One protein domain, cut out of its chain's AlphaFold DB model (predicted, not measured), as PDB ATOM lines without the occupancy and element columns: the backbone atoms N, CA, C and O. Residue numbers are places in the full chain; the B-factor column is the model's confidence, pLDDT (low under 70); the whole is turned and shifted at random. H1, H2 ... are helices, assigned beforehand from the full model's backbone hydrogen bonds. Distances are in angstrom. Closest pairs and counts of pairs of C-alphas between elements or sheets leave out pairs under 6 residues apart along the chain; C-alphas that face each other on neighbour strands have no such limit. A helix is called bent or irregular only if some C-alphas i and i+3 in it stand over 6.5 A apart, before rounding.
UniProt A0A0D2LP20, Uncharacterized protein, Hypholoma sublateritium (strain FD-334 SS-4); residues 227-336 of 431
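This is residues 227 to 336 of the 431 residues of an uncharacterized protein of Hypholoma sublateritium (strain FD-334 SS-4) (UniProt A0A0D2LP20). H4 runs through the middle of a small helical body: H4, H5 and H6 make an up-and-down bundle, each helix running against the one before it, with their centres in a triangle, and H2 packs on H4 and H5. H3 turns off from the end of H2 at a corner, while H1 crosses H4 near its first half with thin contact. The printed part has 110 residues with six named helices, H1 to H6 in order along the chain, and no named strand; the class is all helix. The whole is compact, with a radius of gyration of the C-alphas of 13.1 A and spans of 41 by 30 by 27 A.

H1 is residues 227 to 240, 19.4 A from first to last C-alpha, and begins at C-alpha 227 (275.933, 276.672, 421.030). H2 is residues 253 to 263, 17.4 A. H1 and H2 are irregular: C-alphas 234 and 237 are 7.6 A apart, and C-alphas 254 and 257 are 7.1 A apart. H3, residues 265 to 276, is 17.3 A long. H4 is residues 286 to 299, 19.8 A, beginning at C-alpha 286 (264.569, 269.588, 428.429). H5 is residues 303 to 315, 18.5 A. H6, residues 322 to 336, is 21.0 A long and ends at C-alpha 336 (285.748, 245.880, 425.257).

H4 is the hub, touching H1, H2, H5 and H6. H1 and H4 only just touch, with 3 pairs of C-alphas within 8 A, about perpendicular at 81 degrees; the closest C-alphas are those of Phe 232 and Val 289, 6.8 A apart. H2 touches H4 at a steep tilt of 54 degrees, opposite ways, closest at the C-alphas of Leu 259 and Leu 297, 7.0 A; H4 does this with residues 293 to 297 alone. H2 touches H5 at a shallow tilt of 31 degrees, the same way, closest at the C-alphas of Val 263 and Phe 309, 5.6 A. H2 and H3 touch only at the corner, and only just, with 3 pairs of C-alphas within 8 A; the closest C-alphas are those of Ile 262 and Phe 268, 5.5 A. H4 and H5 are a helical hairpin at a shallow tilt of 23 degrees, with the C-alphas of Leu 297 and Ala 306 closest at 5.8 A. H5 and H6 are another, at a steep tilt of 42 degrees, with the C-alphas of Tyr 303 and Thr 328 closest at 5.4 A. H3 and H6 are apart. In H4, H5 and H6 every O i to N i+4 pair is within hydrogen-bond range; in H1 8 of 10 are, in H3 7 of 8, and in H2 3 of 7, beside 5 of 8 O i to N i+3 pairs.

The two C-alphas farthest apart, those of Thr 281 and Gly 336, are 43.0 A apart. The printed part has no cut. The link from H1 to H2, residues 241 to 252, is long. The mean pLDDT of the printed part is 88.5; residue 245, residues 280 to 281 and residue 336 are under 70.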
ATOM      1  N   SER A 227     275.452 277.501 422.134       91.00
ATOM      2  CA  SER A 227     275.933 276.672 421.030       91.00
ATOM      3  C   SER A 227     275.189 275.332 420.957       91.00
ATOM      4  O   SER A 227     274.724 274.951 419.884       91.00
ATOM      5  N   MET A 228     275.012 274.647 422.093       92.12
ATOM      6  CA  MET A 228     274.283 273.374 422.156       92.12
ATOM      7  C   MET A 228     272.785 273.534 421.931       92.12
ATOM      8  O   MET A 228     272.190 272.712 421.242       92.12
ATOM      9  N   GLU A 229     272.184 274.599 422.456       91.25
ATOM     10  CA  GLU A 229     270.791 274.950 422.187       91.25
ATOM     11  C   GLU A 229     270.558 275.140 420.690       91.25
ATOM     12  O   GLU A 229     269.656 274.527 420.126       91.25
ATOM     13  N   TYR A 230     271.428 275.901 420.027       93.50
ATOM     14  CA  TYR A 230     271.318 276.121 418.591       93.50
ATOM     15  C   TYR A 230     271.560 274.845 417.768       93.50
ATOM     16  O   TYR A 230     270.861 274.605 416.780       93.50
ATOM     17  N   LEU A 231     272.527 274.012 418.175       94.88
ATOM     18  CA  LEU A 231     272.781 272.711 417.550       94.88
ATOM     19  C   LEU A 231     271.556 271.792 417.664       94.88
ATOM     20  O   LEU A 231     271.190 271.153 416.674       94.88
ATOM     21  N   PHE A 232     270.937 271.744 418.845       93.75
ATOM     22  CA  PHE A 232     269.720 270.982 419.103       93.75
ATOM     23  C   PHE A 232     268.567 271.488 418.234       93.75
ATOM     24  O   PHE A 232     268.021 270.715 417.453       93.75
ATOM     25  N   GLU A 233     268.246 272.785 418.295       92.44
ATOM     26  CA  GLU A 233     267.139 273.392 417.540       92.44
ATOM     27  C   GLU A 233     267.269 273.140 416.038       92.44
ATOM     28  O   GLU A 233     266.338 272.654 415.399       92.44
ATOM     29  N   SER A 234     268.458 273.392 415.490       93.31
ATOM     30  CA  SER A 234     268.726 273.246 414.055       93.31
ATOM     31  C   SER A 234     268.752 271.789 413.591       93.31
ATOM     32  O   SER A 234     268.674 271.518 412.394       93.31
ATOM     33  N   SER A 235     268.889 270.845 414.524       92.62
ATOM     34  CA  SER A 235     268.909 269.410 414.237       92.62
ATOM     35  C   SER A 235     267.631 268.693 414.666       92.62
ATOM     36  O   SER A 235     267.512 267.496 414.409       92.62
ATOM     37  N   TYR A 236     266.689 269.387 415.309       91.50
ATOM     38  CA  TYR A 236     265.567 268.766 416.009       91.50
ATOM     39  C   TYR A 236     264.674 267.950 415.074       91.50
ATOM     40  O   TYR A 236     264.354 266.806 415.372       91.50
ATOM     41  N   LEU A 237     264.344 268.485 413.893       89.50
ATOM     42  CA  LEU A 237     263.522 267.763 412.916       89.50
ATOM     43  C   LEU A 237     264.175 266.447 412.472       89.50
ATOM     44  O   LEU A 237     263.507 265.418 412.421       89.50
ATOM     45  N   ARG A 238     265.489 266.461 412.216       90.81
ATOM     46  CA  ARG A 238     266.258 265.257 411.865       90.81
ATOM     47  C   ARG A 238     266.378 264.293 413.044       90.81
ATOM     48  O   ARG A 238     266.343 263.086 412.847       90.81
ATOM     49  N   TRP A 239     266.531 264.822 414.256       89.75
ATOM     50  CA  TRP A 239     266.602 264.039 415.487       89.75
ATOM     51  C   TRP A 239     265.301 263.275 415.749       89.75
ATOM     52  O   TRP A 239     265.343 262.071 415.956       89.75
ATOM     53  N   VAL A 240     264.148 263.942 415.669       87.69
ATOM     54  CA  VAL A 240     262.836 263.324 415.933       87.69
ATOM     55  C   VAL A 240     262.454 262.297 414.862       87.69
ATOM     56  O   VAL A 240     261.735 261.344 415.147       87.69
ATOM     57  N   GLN A 241     262.943 262.461 413.630       85.75
ATOM     58  CA  GLN A 241     262.780 261.466 412.564       85.75
ATOM     59  C   GLN A 241     263.650 260.217 412.762       85.75
ATOM     60  O   GLN A 241     263.431 259.212 412.087       85.75
ATOM     61  N   ASN A 242     264.651 260.282 413.642       82.94
ATOM     62  CA  ASN A 242     265.587 259.196 413.874       82.94
ATOM     63  C   ASN A 242     264.995 258.169 414.846       82.94
ATOM     64  O   ASN A 242     264.463 258.533 415.896       82.94
ATOM     65  N   GLU A 243     265.125 256.879 414.541       82.38
ATOM     66  CA  GLU A 243     264.643 255.838 415.448       82.38
ATOM     67  C   GLU A 243     265.616 255.678 416.630       82.38
ATOM     68  O   GLU A 243     266.676 255.057 416.521       82.38
ATOM     69  N   ILE A 244     265.276 256.298 417.765       75.44
ATOM     70  CA  ILE A 244     266.132 256.386 418.957       75.44
ATOM     71  C   ILE A 244     266.532 254.985 419.452       75.44
ATOM     72  O   ILE A 244     265.687 254.127 419.700       75.44
ATOM     73  N   GLY A 245     267.839 254.765 419.636       64.50
ATOM     74  CA  GLY A 245     268.404 253.492 420.104       64.50
ATOM     75  C   GLY A 245     268.527 252.408 419.024       64.50
ATOM     76  O   GLY A 245     268.959 251.291 419.333       64.50
ATOM     77  N   ILE A 246     268.159 252.723 417.778       75.12
ATOM     78  CA  ILE A 246     268.299 251.853 416.603       75.12
ATOM     79  C   ILE A 246     269.196 252.530 415.562       75.12
ATOM     80  O   ILE A 246     270.221 251.970 415.173       75.12
ATOM     81  N   ASP A 247     268.848 253.747 415.150       81.75
ATOM     82  CA  ASP A 247     269.616 254.526 414.186       81.75
ATOM     83  C   ASP A 247     270.658 255.423 414.878       81.75
ATOM     84  O   ASP A 247     270.350 256.186 415.798       81.75
ATOM     85  N   LYS A 248     271.894 255.432 414.361       85.06
ATOM     86  CA  LYS A 248     272.946 256.337 414.849       85.06
ATOM     87  C   LYS A 248     272.627 257.789 414.503       85.06
ATOM     88  O   LYS A 248     272.536 258.147 413.329       85.06
ATOM     89  N   PHE A 249     272.576 258.649 415.517       90.00
ATOM     90  CA  PHE A 249     272.455 260.084 415.300       90.00
ATOM     91  C   PHE A 249     273.828 260.751 415.158       90.00
ATOM     92  O   PHE A 249     274.544 260.971 416.134       90.00
ATOM     93  N   LEU A 250     274.204 261.077 413.921       89.75
ATOM     94  CA  LEU A 250     275.500 261.681 413.617       89.75
ATOM     95  C   LEU A 250     275.466 263.209 413.718       89.75
ATOM     96  O   LEU A 250     274.533 263.865 413.229       89.75
ATOM     97  N   ILE A 251     276.547 263.769 414.260       90.94
ATOM     98  CA  ILE A 251     276.918 265.180 414.106       90.94
ATOM     99  C   ILE A 251     278.364 265.284 413.602       90.94
ATOM    100  O   ILE A 251     279.098 264.304 413.676       90.94
ATOM    101  N   ASP A 252     278.779 266.449 413.108       91.38
ATOM    102  CA  ASP A 252     280.128 266.642 412.561       91.38
ATOM    103  C   ASP A 252     281.224 266.340 413.597       91.38
ATOM    104  O   ASP A 252     281.196 266.873 414.710       91.38
ATOM    105  N   LYS A 253     282.239 265.552 413.213       90.12
ATOM    106  CA  LYS A 253     283.410 265.240 414.058       90.12
ATOM    107  C   LYS A 253     284.127 266.478 414.601       90.12
ATOM    108  O   LYS A 253     284.707 266.420 415.683       90.12
ATOM    109  N   LYS A 254     284.099 267.618 413.903       89.56
ATOM    110  CA  LYS A 254     284.687 268.874 414.407       89.56
ATOM    111  C   LYS A 254     284.013 269.345 415.703       89.56
ATOM    112  O   LYS A 254     284.645 270.043 416.496       89.56
ATOM    113  N   LEU A 255     282.766 268.942 415.952       90.25
ATOM    114  CA  LEU A 255     282.020 269.245 417.175       90.25
ATOM    115  C   LEU A 255     282.292 268.255 418.316       90.25
ATOM    116  O   LEU A 255     281.928 268.549 419.456       90.25
ATOM    117  N   ASP A 256     282.982 267.135 418.065       89.56
ATOM    118  CA  ASP A 256     283.239 266.086 419.065       89.56
ATOM    119  C   ASP A 256     283.854 266.636 420.345       89.56
ATOM    120  O   ASP A 256     283.493 266.233 421.447       89.56
ATOM    121  N   LYS A 257     284.795 267.573 420.218       84.81
ATOM    122  CA  LYS A 257     285.461 268.157 421.381       84.81
ATOM    123  C   LYS A 257     284.487 268.943 422.257       84.81
ATOM    124  O   LYS A 257     284.558 268.838 423.477       84.81
ATOM    125  N   ILE A 258     283.575 269.692 421.637       86.94
ATOM    126  CA  ILE A 258     282.543 270.465 422.338       86.94
ATOM    127  C   ILE A 258     281.531 269.526 422.994       86.94
ATOM    128  O   ILE A 258     281.154 269.758 424.143       86.94
ATOM    129  N   LEU A 259     281.132 268.452 422.303       89.38
ATOM    130  CA  LEU A 259     280.262 267.432 422.883       89.38
ATOM    131  C   LEU A 259     280.917 266.747 424.079       89.38
ATOM    132  O   LEU A 259     280.315 266.652 425.139       89.38
ATOM    133  N   LYS A 260     282.170 266.305 423.943       89.69
ATOM    134  CA  LYS A 260     282.892 265.604 425.014       89.69
ATOM    135  C   LYS A 260     283.076 266.458 426.260       89.69
ATOM    136  O   LYS A 260     283.196 265.926 427.359       89.69
ATOM    137  N   TRP A 261     283.081 267.779 426.115       88.75
ATOM    138  CA  TRP A 261     283.142 268.698 427.247       88.75
ATOM    139  C   TRP A 261     281.890 268.702 428.116       88.75
ATOM    140  O   TRP A 261     281.959 269.231 429.220       88.75
ATOM    141  N   ILE A 262     280.787 268.082 427.693       90.62
ATOM    142  CA  ILE A 262     279.557 268.013 428.488       90.62
ATOM    143  C   ILE A 262     279.770 267.406 429.880       90.62
ATOM    144  O   ILE A 262     279.121 267.811 430.838       90.62
ATOM    145  N   VAL A 263     280.724 266.479 430.020       90.88
ATOM    146  CA  VAL A 263     281.064 265.866 431.311       90.88
ATOM    147  C   VAL A 263     282.081 266.681 432.110       90.88
ATOM    148  O   VAL A 263     282.390 266.324 433.245       90.88
ATOM    149  N   HIS A 264     282.609 267.785 431.579       90.62
ATOM    150  CA  HIS A 264     283.476 268.681 432.341       90.62
ATOM    151  C   HIS A 264     282.668 269.346 433.472       90.62
ATOM    152  O   HIS A 264     281.591 269.864 433.187       90.62
ATOM    153  N   PRO A 265     283.151 269.402 434.731       89.38
ATOM    154  CA  PRO A 265     282.357 269.870 435.873       89.38
ATOM    155  C   PRO A 265     281.655 271.220 435.665       89.38
ATOM    156  O   PRO A 265     280.465 271.329 435.932       89.38
ATOM    157  N   LEU A 266     282.359 272.220 435.121       87.19
ATOM    158  CA  LEU A 266     281.782 273.548 434.857       87.19
ATOM    159  C   LEU A 266     280.676 273.527 433.792       87.19
ATOM    160  O   LEU A 266     279.682 274.234 433.914       87.19
ATOM    161  N   ILE A 267     280.854 272.724 432.742       90.25
ATOM    162  CA  ILE A 267     279.890 272.625 431.640       90.25
ATOM    163  C   ILE A 267     278.678 271.815 432.087       90.25
ATOM    164  O   ILE A 267     277.543 272.214 431.848       90.25
ATOM    165  N   PHE A 268     278.925 270.717 432.799       91.62
ATOM    166  CA  PHE A 268     277.881 269.890 433.375       91.62
ATOM    167  C   PHE A 268     277.013 270.690 434.351       91.62
ATOM    168  O   PHE A 268     275.794 270.646 434.249       91.62
ATOM    169  N   GLN A 269     277.620 271.484 435.241       90.12
ATOM    170  CA  GLN A 269     276.858 272.360 436.131       90.12
ATOM    171  C   GLN A 269     276.006 273.356 435.333       90.12
ATOM    172  O   GLN A 269     274.810 273.459 435.575       90.12
ATOM    173  N   SER A 270     276.579 273.990 434.304       88.00
ATOM    174  CA  SER A 270     275.822 274.882 433.417       88.00
ATOM    175  C   SER A 270     274.649 274.189 432.704       88.00
ATOM    176  O   SER A 270     273.668 274.861 432.385       88.00
ATOM    177  N   LEU A 271     274.740 272.887 432.417       89.94
ATOM    178  CA  LEU A 271     273.642 272.096 431.857       89.94
ATOM    179  C   LEU A 271     272.555 271.819 432.906       89.94
ATOM    180  O   LEU A 271     271.371 271.909 432.594       89.94
ATOM    181  N   VAL A 272     272.941 271.514 434.146       89.31
ATOM    182  CA  VAL A 272     271.995 271.326 435.257       89.31
ATOM    183  C   VAL A 272     271.233 272.620 435.535       89.31
ATOM    184  O   VAL A 272     270.005 272.589 435.609       89.31
ATOM    185  N   ASP A 273     271.929 273.755 435.574       88.75
ATOM    186  CA  ASP A 273     271.323 275.082 435.737       88.75
ATOM    187  C   ASP A 273     270.400 275.422 434.551       88.75
ATOM    188  O   ASP A 273     269.356 276.052 434.696       88.75
ATOM    189  N   TRP A 274     270.722 274.951 433.341       87.06
ATOM    190  CA  TRP A 274     269.816 275.107 432.202       87.06
ATOM    191  C   TRP A 274     268.498 274.351 432.398       87.06
ATOM    192  O   TRP A 274     267.465 274.832 431.943       87.06
ATOM    193  N   SER A 275     268.498 273.225 433.109       85.06
ATOM    194  CA  SER A 275     267.272 272.468 433.369       85.06
ATOM    195  C   SER A 275     266.260 273.225 434.235       85.06
ATOM    196  O   SER A 275     265.059 273.011 434.080       85.06
ATOM    197  N   THR A 276     266.722 274.109 435.128       82.44
ATOM    198  CA  THR A 276     265.847 274.904 436.005       82.44
ATOM    199  C   THR A 276     265.285 276.126 435.292       82.44
ATOM    200  O   THR A 276     264.133 276.489 435.511       82.44
ATOM    201  N   ASP A 277     266.076 276.708 434.392       82.81
ATOM    202  CA  ASP A 277     265.720 277.912 433.637       82.81
ATOM    203  C   ASP A 277     265.152 277.589 432.246       82.81
ATOM    204  O   ASP A 277     265.100 278.450 431.362       82.81
ATOM    205  N   PHE A 278     264.790 276.328 432.001       78.38
ATOM    206  CA  PHE A 278     264.356 275.898 430.684       78.38
ATOM    207  C   PHE A 278     262.975 276.484 430.348       78.38
ATOM    208  O   PHE A 278     262.022 276.255 431.099       78.38
ATOM    209  N   PRO A 279     262.812 277.224 429.233       75.38
ATOM    210  CA  PRO A 279     261.546 277.886 428.947       75.38
ATOM    211  C   PRO A 279     260.437 276.869 428.666       75.38
ATOM    212  O   PRO A 279     260.509 276.107 427.704       75.38
ATOM    213  N   THR A 280     259.362 276.909 429.453       62.44
ATOM    214  CA  THR A 280     258.177 276.049 429.270       62.44
ATOM    215  C   THR A 280     257.399 276.342 427.986       62.44
ATOM    216  O   THR A 280     256.551 275.553 427.586       62.44
ATOM    217  N   THR A 281     257.682 277.468 427.327       63.16
ATOM    218  CA  THR A 281     257.080 277.880 426.052       63.16
ATOM    219  C   THR A 281     257.766 277.276 424.825       63.16
ATOM    220  O   THR A 281     257.327 277.523 423.702       63.16
ATOM    221  N   LYS A 282     258.848 276.512 425.009       72.62
ATOM    222  CA  LYS A 282     259.538 275.826 423.914       72.62
ATOM    223  C   LYS A 282     258.699 274.660 423.388       72.62
ATOM    224  O   LYS A 282     257.942 274.034 424.120       72.62
ATOM    225  N   MET A 283     258.859 274.362 422.098       78.62
ATOM    226  CA  MET A 283     258.159 273.257 421.426       78.62
ATOM    227  C   MET A 283     258.591 271.869 421.937       78.62
ATOM    228  O   MET A 283     257.868 270.896 421.752       78.62
ATOM    229  N   TYR A 284     259.755 271.788 422.573       82.56
ATOM    230  CA  TYR A 284     260.402 270.564 423.033       82.56
ATOM    231  C   TYR A 284     260.737 270.661 424.524       82.56
ATOM    232  O   TYR A 284     260.832 271.756 425.086       82.56
ATOM    233  N   LYS A 285     260.919 269.507 425.164       86.69
ATOM    234  CA  LYS A 285     261.232 269.376 426.591       86.69
ATOM    235  C   LYS A 285     262.738 269.339 426.834       86.69
ATOM    236  O   LYS A 285     263.519 268.986 425.952       86.69
ATOM    237  N   PHE A 286     263.156 269.663 428.057       87.81
ATOM    238  CA  PHE A 286     264.569 269.588 428.429       87.81
ATOM    239  C   PHE A 286     265.106 268.152 428.347       87.81
ATOM    240  O   PHE A 286     266.243 267.940 427.938       87.81
ATOM    241  N   GLU A 287     264.279 267.157 428.673       90.12
ATOM    242  CA  GLU A 287     264.627 265.738 428.567       90.12
ATOM    243  C   GLU A 287     265.027 265.351 427.134       90.12
ATOM    244  O   GLU A 287     265.972 264.592 426.944       90.12
ATOM    245  N   GLU A 288     264.397 265.951 426.121       90.94
ATOM    246  CA  GLU A 288     264.748 265.709 424.717       90.94
ATOM    247  C   GLU A 288     266.130 266.269 424.369       90.94
ATOM    248  O   GLU A 288     266.841 265.686 423.554       90.94
ATOM    249  N   VAL A 289     266.550 267.362 425.015       91.62
ATOM    250  CA  VAL A 289     267.912 267.902 424.874       91.62
ATOM    251  C   VAL A 289     268.932 266.936 425.475       91.62
ATOM    252  O   VAL A 289     269.992 266.718 424.890       91.62
ATOM    253  N   LEU A 290     268.622 266.327 426.623       93.00
ATOM    254  CA  LEU A 290     269.493 265.329 427.249       93.00
ATOM    255  C   LEU A 290     269.650 264.090 426.366       93.00
ATOM    256  O   LEU A 290     270.773 263.635 426.140       93.00
ATOM    257  N   ASP A 291     268.536 263.587 425.841       93.38
ATOM    258  CA  ASP A 291     268.522 262.434 424.945       93.38
ATOM    259  C   ASP A 291     269.226 262.741 423.623       93.38
ATOM    260  O   ASP A 291     269.988 261.914 423.132       93.38
ATOM    261  N   PHE A 292     269.067 263.948 423.083       94.50
ATOM    262  CA  PHE A 292     269.822 264.393 421.917       94.50
ATOM    263  C   PHE A 292     271.332 264.388 422.167       94.50
ATOM    264  O   PHE A 292     272.091 263.874 421.347       94.50
ATOM    265  N   LEU A 293     271.789 264.944 423.296       94.75
ATOM    266  CA  LEU A 293     273.218 264.999 423.627       94.75
ATOM    267  C   LEU A 293     273.786 263.589 423.820       94.75
ATOM    268  O   LEU A 293     274.869 263.289 423.314       94.75
ATOM    269  N   LEU A 294     273.037 262.706 424.483       95.19
ATOM    270  CA  LEU A 294     273.412 261.304 424.640       95.19
ATOM    271  C   LEU A 294     273.424 260.558 423.295       95.19
ATOM    272  O   LEU A 294     274.389 259.857 422.990       95.19
ATOM    273  N   GLY A 295     272.401 260.752 422.463       94.25
ATOM    274  CA  GLY A 295     272.312 260.186 421.119       94.25
ATOM    275  C   GLY A 295     273.450 260.652 420.214       94.25
ATOM    276  O   GLY A 295     274.026 259.846 419.491       94.25
ATOM    277  N   ALA A 296     273.848 261.923 420.308       94.38
ATOM    278  CA  ALA A 296     274.991 262.461 419.578       94.38
ATOM    279  C   ALA A 296     276.331 261.885 420.073       94.38
ATOM    280  O   ALA A 296     277.222 261.628 419.263       94.38
ATOM    281  N   LEU A 297     276.498 261.644 421.381       95.06
ATOM    282  CA  LEU A 297     277.682 260.949 421.902       95.06
ATOM    283  C   LEU A 297     277.743 259.503 421.390       95.06
ATOM    284  O   LEU A 297     278.781 259.090 420.875       95.06
ATOM    285  N   ASN A 298     276.636 258.762 421.474       93.50
ATOM    286  CA  ASN A 298     276.553 257.370 421.023       93.50
ATOM    287  C   ASN A 298     276.745 257.228 419.512       93.50
ATOM    288  O   ASN A 298     277.525 256.387 419.063       93.50
ATOM    289  N   GLY A 299     276.088 258.081 418.723       90.75
ATOM    290  CA  GLY A 299     276.194 258.072 417.267       90.75
ATOM    291  C   GLY A 299     277.623 258.313 416.780       90.75
ATOM    292  O   GLY A 299     278.043 257.713 415.789       90.75
ATOM    293  N   ASN A 300     278.401 259.109 417.519       91.00
ATOM    294  CA  ASN A 300     279.818 259.357 417.246       91.00
ATOM    295  C   ASN A 300     280.782 258.374 417.930       91.00
ATOM    296  O   ASN A 300     281.996 258.535 417.814       91.00
ATOM    297  N   GLY A 301     280.267 257.349 418.615       91.38
ATOM    298  CA  GLY A 301     281.080 256.320 419.264       91.38
ATOM    299  C   GLY A 301     281.790 256.784 420.537       91.38
ATOM    300  O   GLY A 301     282.765 256.173 420.949       91.38
ATOM    301  N   HIS A 302     281.332 257.854 421.187       93.19
ATOM    302  CA  HIS A 302     281.919 258.341 422.443       93.19
ATOM    303  C   HIS A 302     281.282 257.655 423.656       93.19
ATOM    304  O   HIS A 302     280.856 258.319 424.604       93.19
ATOM    305  N   TYR A 303     281.208 256.321 423.638       93.69
ATOM    306  CA  TYR A 303     280.429 255.539 424.606       93.69
ATOM    307  C   TYR A 303     280.933 255.686 426.048       93.69
ATOM    308  O   TYR A 303     280.137 255.756 426.984       93.69
ATOM    309  N   GLN A 304     282.246 255.826 426.246       93.75
ATOM    310  CA  GLN A 304     282.811 256.086 427.572       93.75
ATOM    311  C   GLN A 304     282.403 257.467 428.115       93.75
ATOM    312  O   GLN A 304     282.038 257.586 429.282       93.75
ATOM    313  N   THR A 305     282.369 258.503 427.272       94.88
ATOM    314  CA  THR A 305     281.869 259.829 427.675       94.88
ATOM    315  C   THR A 305     280.356 259.823 427.903       94.88
ATOM    316  O   THR A 305     279.885 260.455 428.846       94.88
ATOM    317  N   ALA A 306     279.598 259.082 427.092       95.81
ATOM    318  CA  ALA A 306     278.168 258.862 427.292       95.81
ATOM    319  C   ALA A 306     277.875 258.183 428.640       95.81
ATOM    320  O   ALA A 306     276.991 258.631 429.368       95.81
ATOM    321  N   LYS A 307     278.666 257.174 429.032       95.19
ATOM    322  CA  LYS A 307     278.586 256.539 430.358       95.19
ATOM    323  C   LYS A 307     278.754 257.559 431.481       95.19
ATOM    324  O   LYS A 307     277.930 257.622 432.390       95.19
ATOM    325  N   ASP A 308     279.811 258.363 431.404       94.88
ATOM    326  CA  ASP A 308     280.123 259.360 432.428       94.88
ATOM    327  C   ASP A 308     279.031 260.441 432.495       94.88
ATOM    328  O   ASP A 308     278.666 260.894 433.581       94.88
ATOM    329  N   PHE A 309     278.457 260.808 431.345       95.75
ATOM    330  CA  PHE A 309     277.310 261.704 431.257       95.75
ATOM    331  C   PHE A 309     276.068 261.120 431.945       95.75
ATOM    332  O   PHE A 309     275.512 261.775 432.824       95.75
ATOM    333  N   ILE A 310     275.686 259.876 431.628       95.06
ATOM    334  CA  ILE A 310     274.542 259.177 432.245       95.06
ATOM    335  C   ILE A 310     274.694 259.117 433.768       95.06
ATOM    336  O   ILE A 310     273.762 259.467 434.494       95.06
ATOM    337  N   ILE A 311     275.871 258.714 434.262       93.44
ATOM    338  CA  ILE A 311     276.140 258.625 435.704       93.44
ATOM    339  C   ILE A 311     275.940 259.993 436.359       93.44
ATOM    340  O   ILE A 311     275.231 260.095 437.360       93.44
ATOM    341  N   LYS A 312     276.511 261.060 435.784       94.50
ATOM    342  CA  LYS A 312     276.360 262.412 436.333       94.50
ATOM    343  C   LYS A 312     274.911 262.896 436.310       94.50
ATOM    344  O   LYS A 312     274.461 263.452 437.310       94.50
ATOM    345  N   MET A 313     274.162 262.652 435.235       92.69
ATOM    346  CA  MET A 313     272.736 263.003 435.178       92.69
ATOM    347  C   MET A 313     271.942 262.286 436.278       92.69
ATOM    348  O   MET A 313     271.171 262.922 436.997       92.69
ATOM    349  N   HIS A 314     272.221 261.000 436.505       91.31
ATOM    350  CA  HIS A 314     271.582 260.237 437.576       91.31
ATOM    351  C   HIS A 314     271.897 260.810 438.968       91.31
ATOM    352  O   HIS A 314     271.009 260.895 439.814       91.31
ATOM    353  N   THR A 315     273.134 261.271 439.211       90.75
ATOM    354  CA  THR A 315     273.498 261.883 440.508       90.75
ATOM    355  C   THR A 315     272.730 263.166 440.823       90.75
ATOM    356  O   THR A 315     272.560 263.489 441.995       90.75
ATOM    357  N   VAL A 316     272.231 263.872 439.806       90.75
ATOM    358  CA  VAL A 316     271.414 265.086 439.969       90.75
ATOM    359  C   VAL A 316     269.911 264.811 439.827       90.75
ATOM    360  O   VAL A 316     269.125 265.736 439.635       90.75
ATOM    361  N   GLY A 317     269.496 263.542 439.918       88.44
ATOM    362  CA  GLY A 317     268.086 263.141 439.889       88.44
ATOM    363  C   GLY A 317     267.426 263.259 438.515       88.44
ATOM    364  O   GLY A 317     266.208 263.391 438.428       88.44
ATOM    365  N   LYS A 318     268.214 263.237 437.436       89.19
ATOM    366  CA  LYS A 318     267.728 263.267 436.054       89.19
ATOM    367  C   LYS A 318     267.991 261.919 435.384       89.19
ATOM    368  O   LYS A 318     269.045 261.318 435.573       89.19
ATOM    369  N   SER A 319     267.043 261.456 434.581       86.81
ATOM    370  CA  SER A 319     267.164 260.220 433.808       86.81
ATOM    371  C   SER A 319     267.329 260.516 432.317       86.81
ATOM    372  O   SER A 319     266.837 261.521 431.811       86.81
ATOM    373  N   CYS A 320     268.035 259.624 431.625       88.00
ATOM    374  CA  CYS A 320     268.096 259.581 430.165       88.00
ATOM    375  C   CYS A 320     267.194 258.451 429.651       88.00
ATOM    376  O   CYS A 320     266.878 257.517 430.396       88.00
ATOM    377  N   SER A 321     266.819 258.492 428.373       89.44
ATOM    378  CA  SER A 321     266.040 257.430 427.735       89.44
ATOM    379  C   SER A 321     266.735 256.072 427.840       89.44
ATOM    380  O   SER A 321     267.899 255.906 427.465       89.44
ATOM    381  N   GLY A 322     265.995 255.063 428.312       88.94
ATOM    382  CA  GLY A 322     266.517 253.708 428.496       88.94
ATOM    383  C   GLY A 322     267.060 253.089 427.205       88.94
ATOM    384  O   GLY A 322     268.045 252.359 427.245       88.94
ATOM    385  N   SER A 323     266.478 253.431 426.051       89.81
ATOM    386  CA  SER A 323     266.951 252.978 424.734       89.81
ATOM    387  C   SER A 323     268.384 253.443 424.432       89.81
ATOM    388  O   SER A 323     269.230 252.632 424.057       89.81
ATOM    389  N   LEU A 324     268.690 254.716 424.700       92.00
ATOM    390  CA  LEU A 324     270.022 255.300 424.529       92.00
ATOM    391  C   LEU A 324     271.016 254.801 425.584       92.00
ATOM    392  O   LEU A 324     272.199 254.618 425.292       92.00
ATOM    393  N   VAL A 325     270.555 254.535 426.810       93.50
ATOM    394  CA  VAL A 325     271.388 253.889 427.838       93.50
ATOM    395  C   VAL A 325     271.793 252.483 427.385       93.50
ATOM    396  O   VAL A 325     272.968 252.130 427.452       93.50
ATOM    397  N   VAL A 326     270.850 251.697 426.857       92.12
ATOM    398  CA  VAL A 326     271.128 250.363 426.302       92.12
ATOM    399  C   VAL A 326     272.079 250.443 425.108       92.12
ATOM    400  O   VAL A 326     273.000 249.633 425.018       92.12
ATOM    401  N   GLU A 327     271.908 251.420 424.215       91.44
ATOM    402  CA  GLU A 327     272.844 251.660 423.110       91.44
ATOM    403  C   GLU A 327     274.260 251.957 423.624       91.44
ATOM    404  O   GLU A 327     275.223 251.355 423.151       91.44
ATOM    405  N   THR A 328     274.380 252.802 424.652       93.06
ATOM    406  CA  THR A 328     275.663 253.111 425.304       93.06
ATOM    407  C   THR A 328     276.324 251.844 425.845       93.06
ATOM    408  O   THR A 328     277.507 251.605 425.612       93.06
ATOM    409  N   ILE A 329     275.553 250.997 426.537       91.75
ATOM    410  CA  ILE A 329     276.031 249.722 427.084       91.75
ATOM    411  C   ILE A 329     276.523 248.801 425.962       91.75
ATOM    412  O   ILE A 329     277.626 248.262 426.052       91.75
ATOM    413  N   ARG A 330     275.740 248.642 424.886       89.94
ATOM    414  CA  ARG A 330     276.136 247.834 423.720       89.94
ATOM    415  C   ARG A 330     277.423 248.362 423.084       89.94
ATOM    416  O   ARG A 330     278.289 247.560 422.732       89.94
ATOM    417  N   GLY A 331     277.558 249.682 422.969       90.31
ATOM    418  CA  GLY A 331     278.762 250.341 422.471       90.31
ATOM    419  C   GLY A 331     279.995 250.024 423.317       90.31
ATOM    420  O   GLY A 331     280.975 249.503 422.791       90.31
ATOM    421  N   LEU A 332     279.910 250.215 424.638       90.31
ATOM    422  CA  LEU A 332     280.991 249.896 425.584       90.31
ATOM    423  C   LEU A 332     281.419 248.423 425.527       90.31
ATOM    424  O   LEU A 332     282.609 248.116 425.551       90.31
ATOM    425  N   LEU A 333     280.455 247.501 425.444       87.25
ATOM    426  CA  LEU A 333     280.743 246.070 425.329       87.25
ATOM    427  C   LEU A 333     281.422 245.726 423.997       87.25
ATOM    428  O   LEU A 333     282.268 244.837 423.954       87.25
ATOM    429  N   SER A 334     281.085 246.446 422.927       84.56
ATOM    430  CA  SER A 334     281.705 246.263 421.610       84.56
ATOM    431  C   SER A 334     283.151 246.772 421.578       84.56
ATOM    432  O   SER A 334     284.002 246.140 420.956       84.56
ATOM    433  N   GLU A 335     283.454 247.868 422.283       78.50
ATOM    434  CA  GLU A 335     284.824 248.381 422.459       78.50
ATOM    435  C   GLU A 335     285.691 247.447 423.327       78.50
ATOM    436  O   GLU A 335     286.888 247.290 423.082       78.50
ATOM    437  N   GLY A 336     285.080 246.778 424.310       58.50
ATOM    438  CA  GLY A 336     285.748 245.880 425.257       58.50
ATOM    439  C   GLY A 336     286.281 244.560 424.680       58.50
ATOM    440  O   GLY A 336     287.008 243.855 425.376       58.50
TER     441      GLY A 336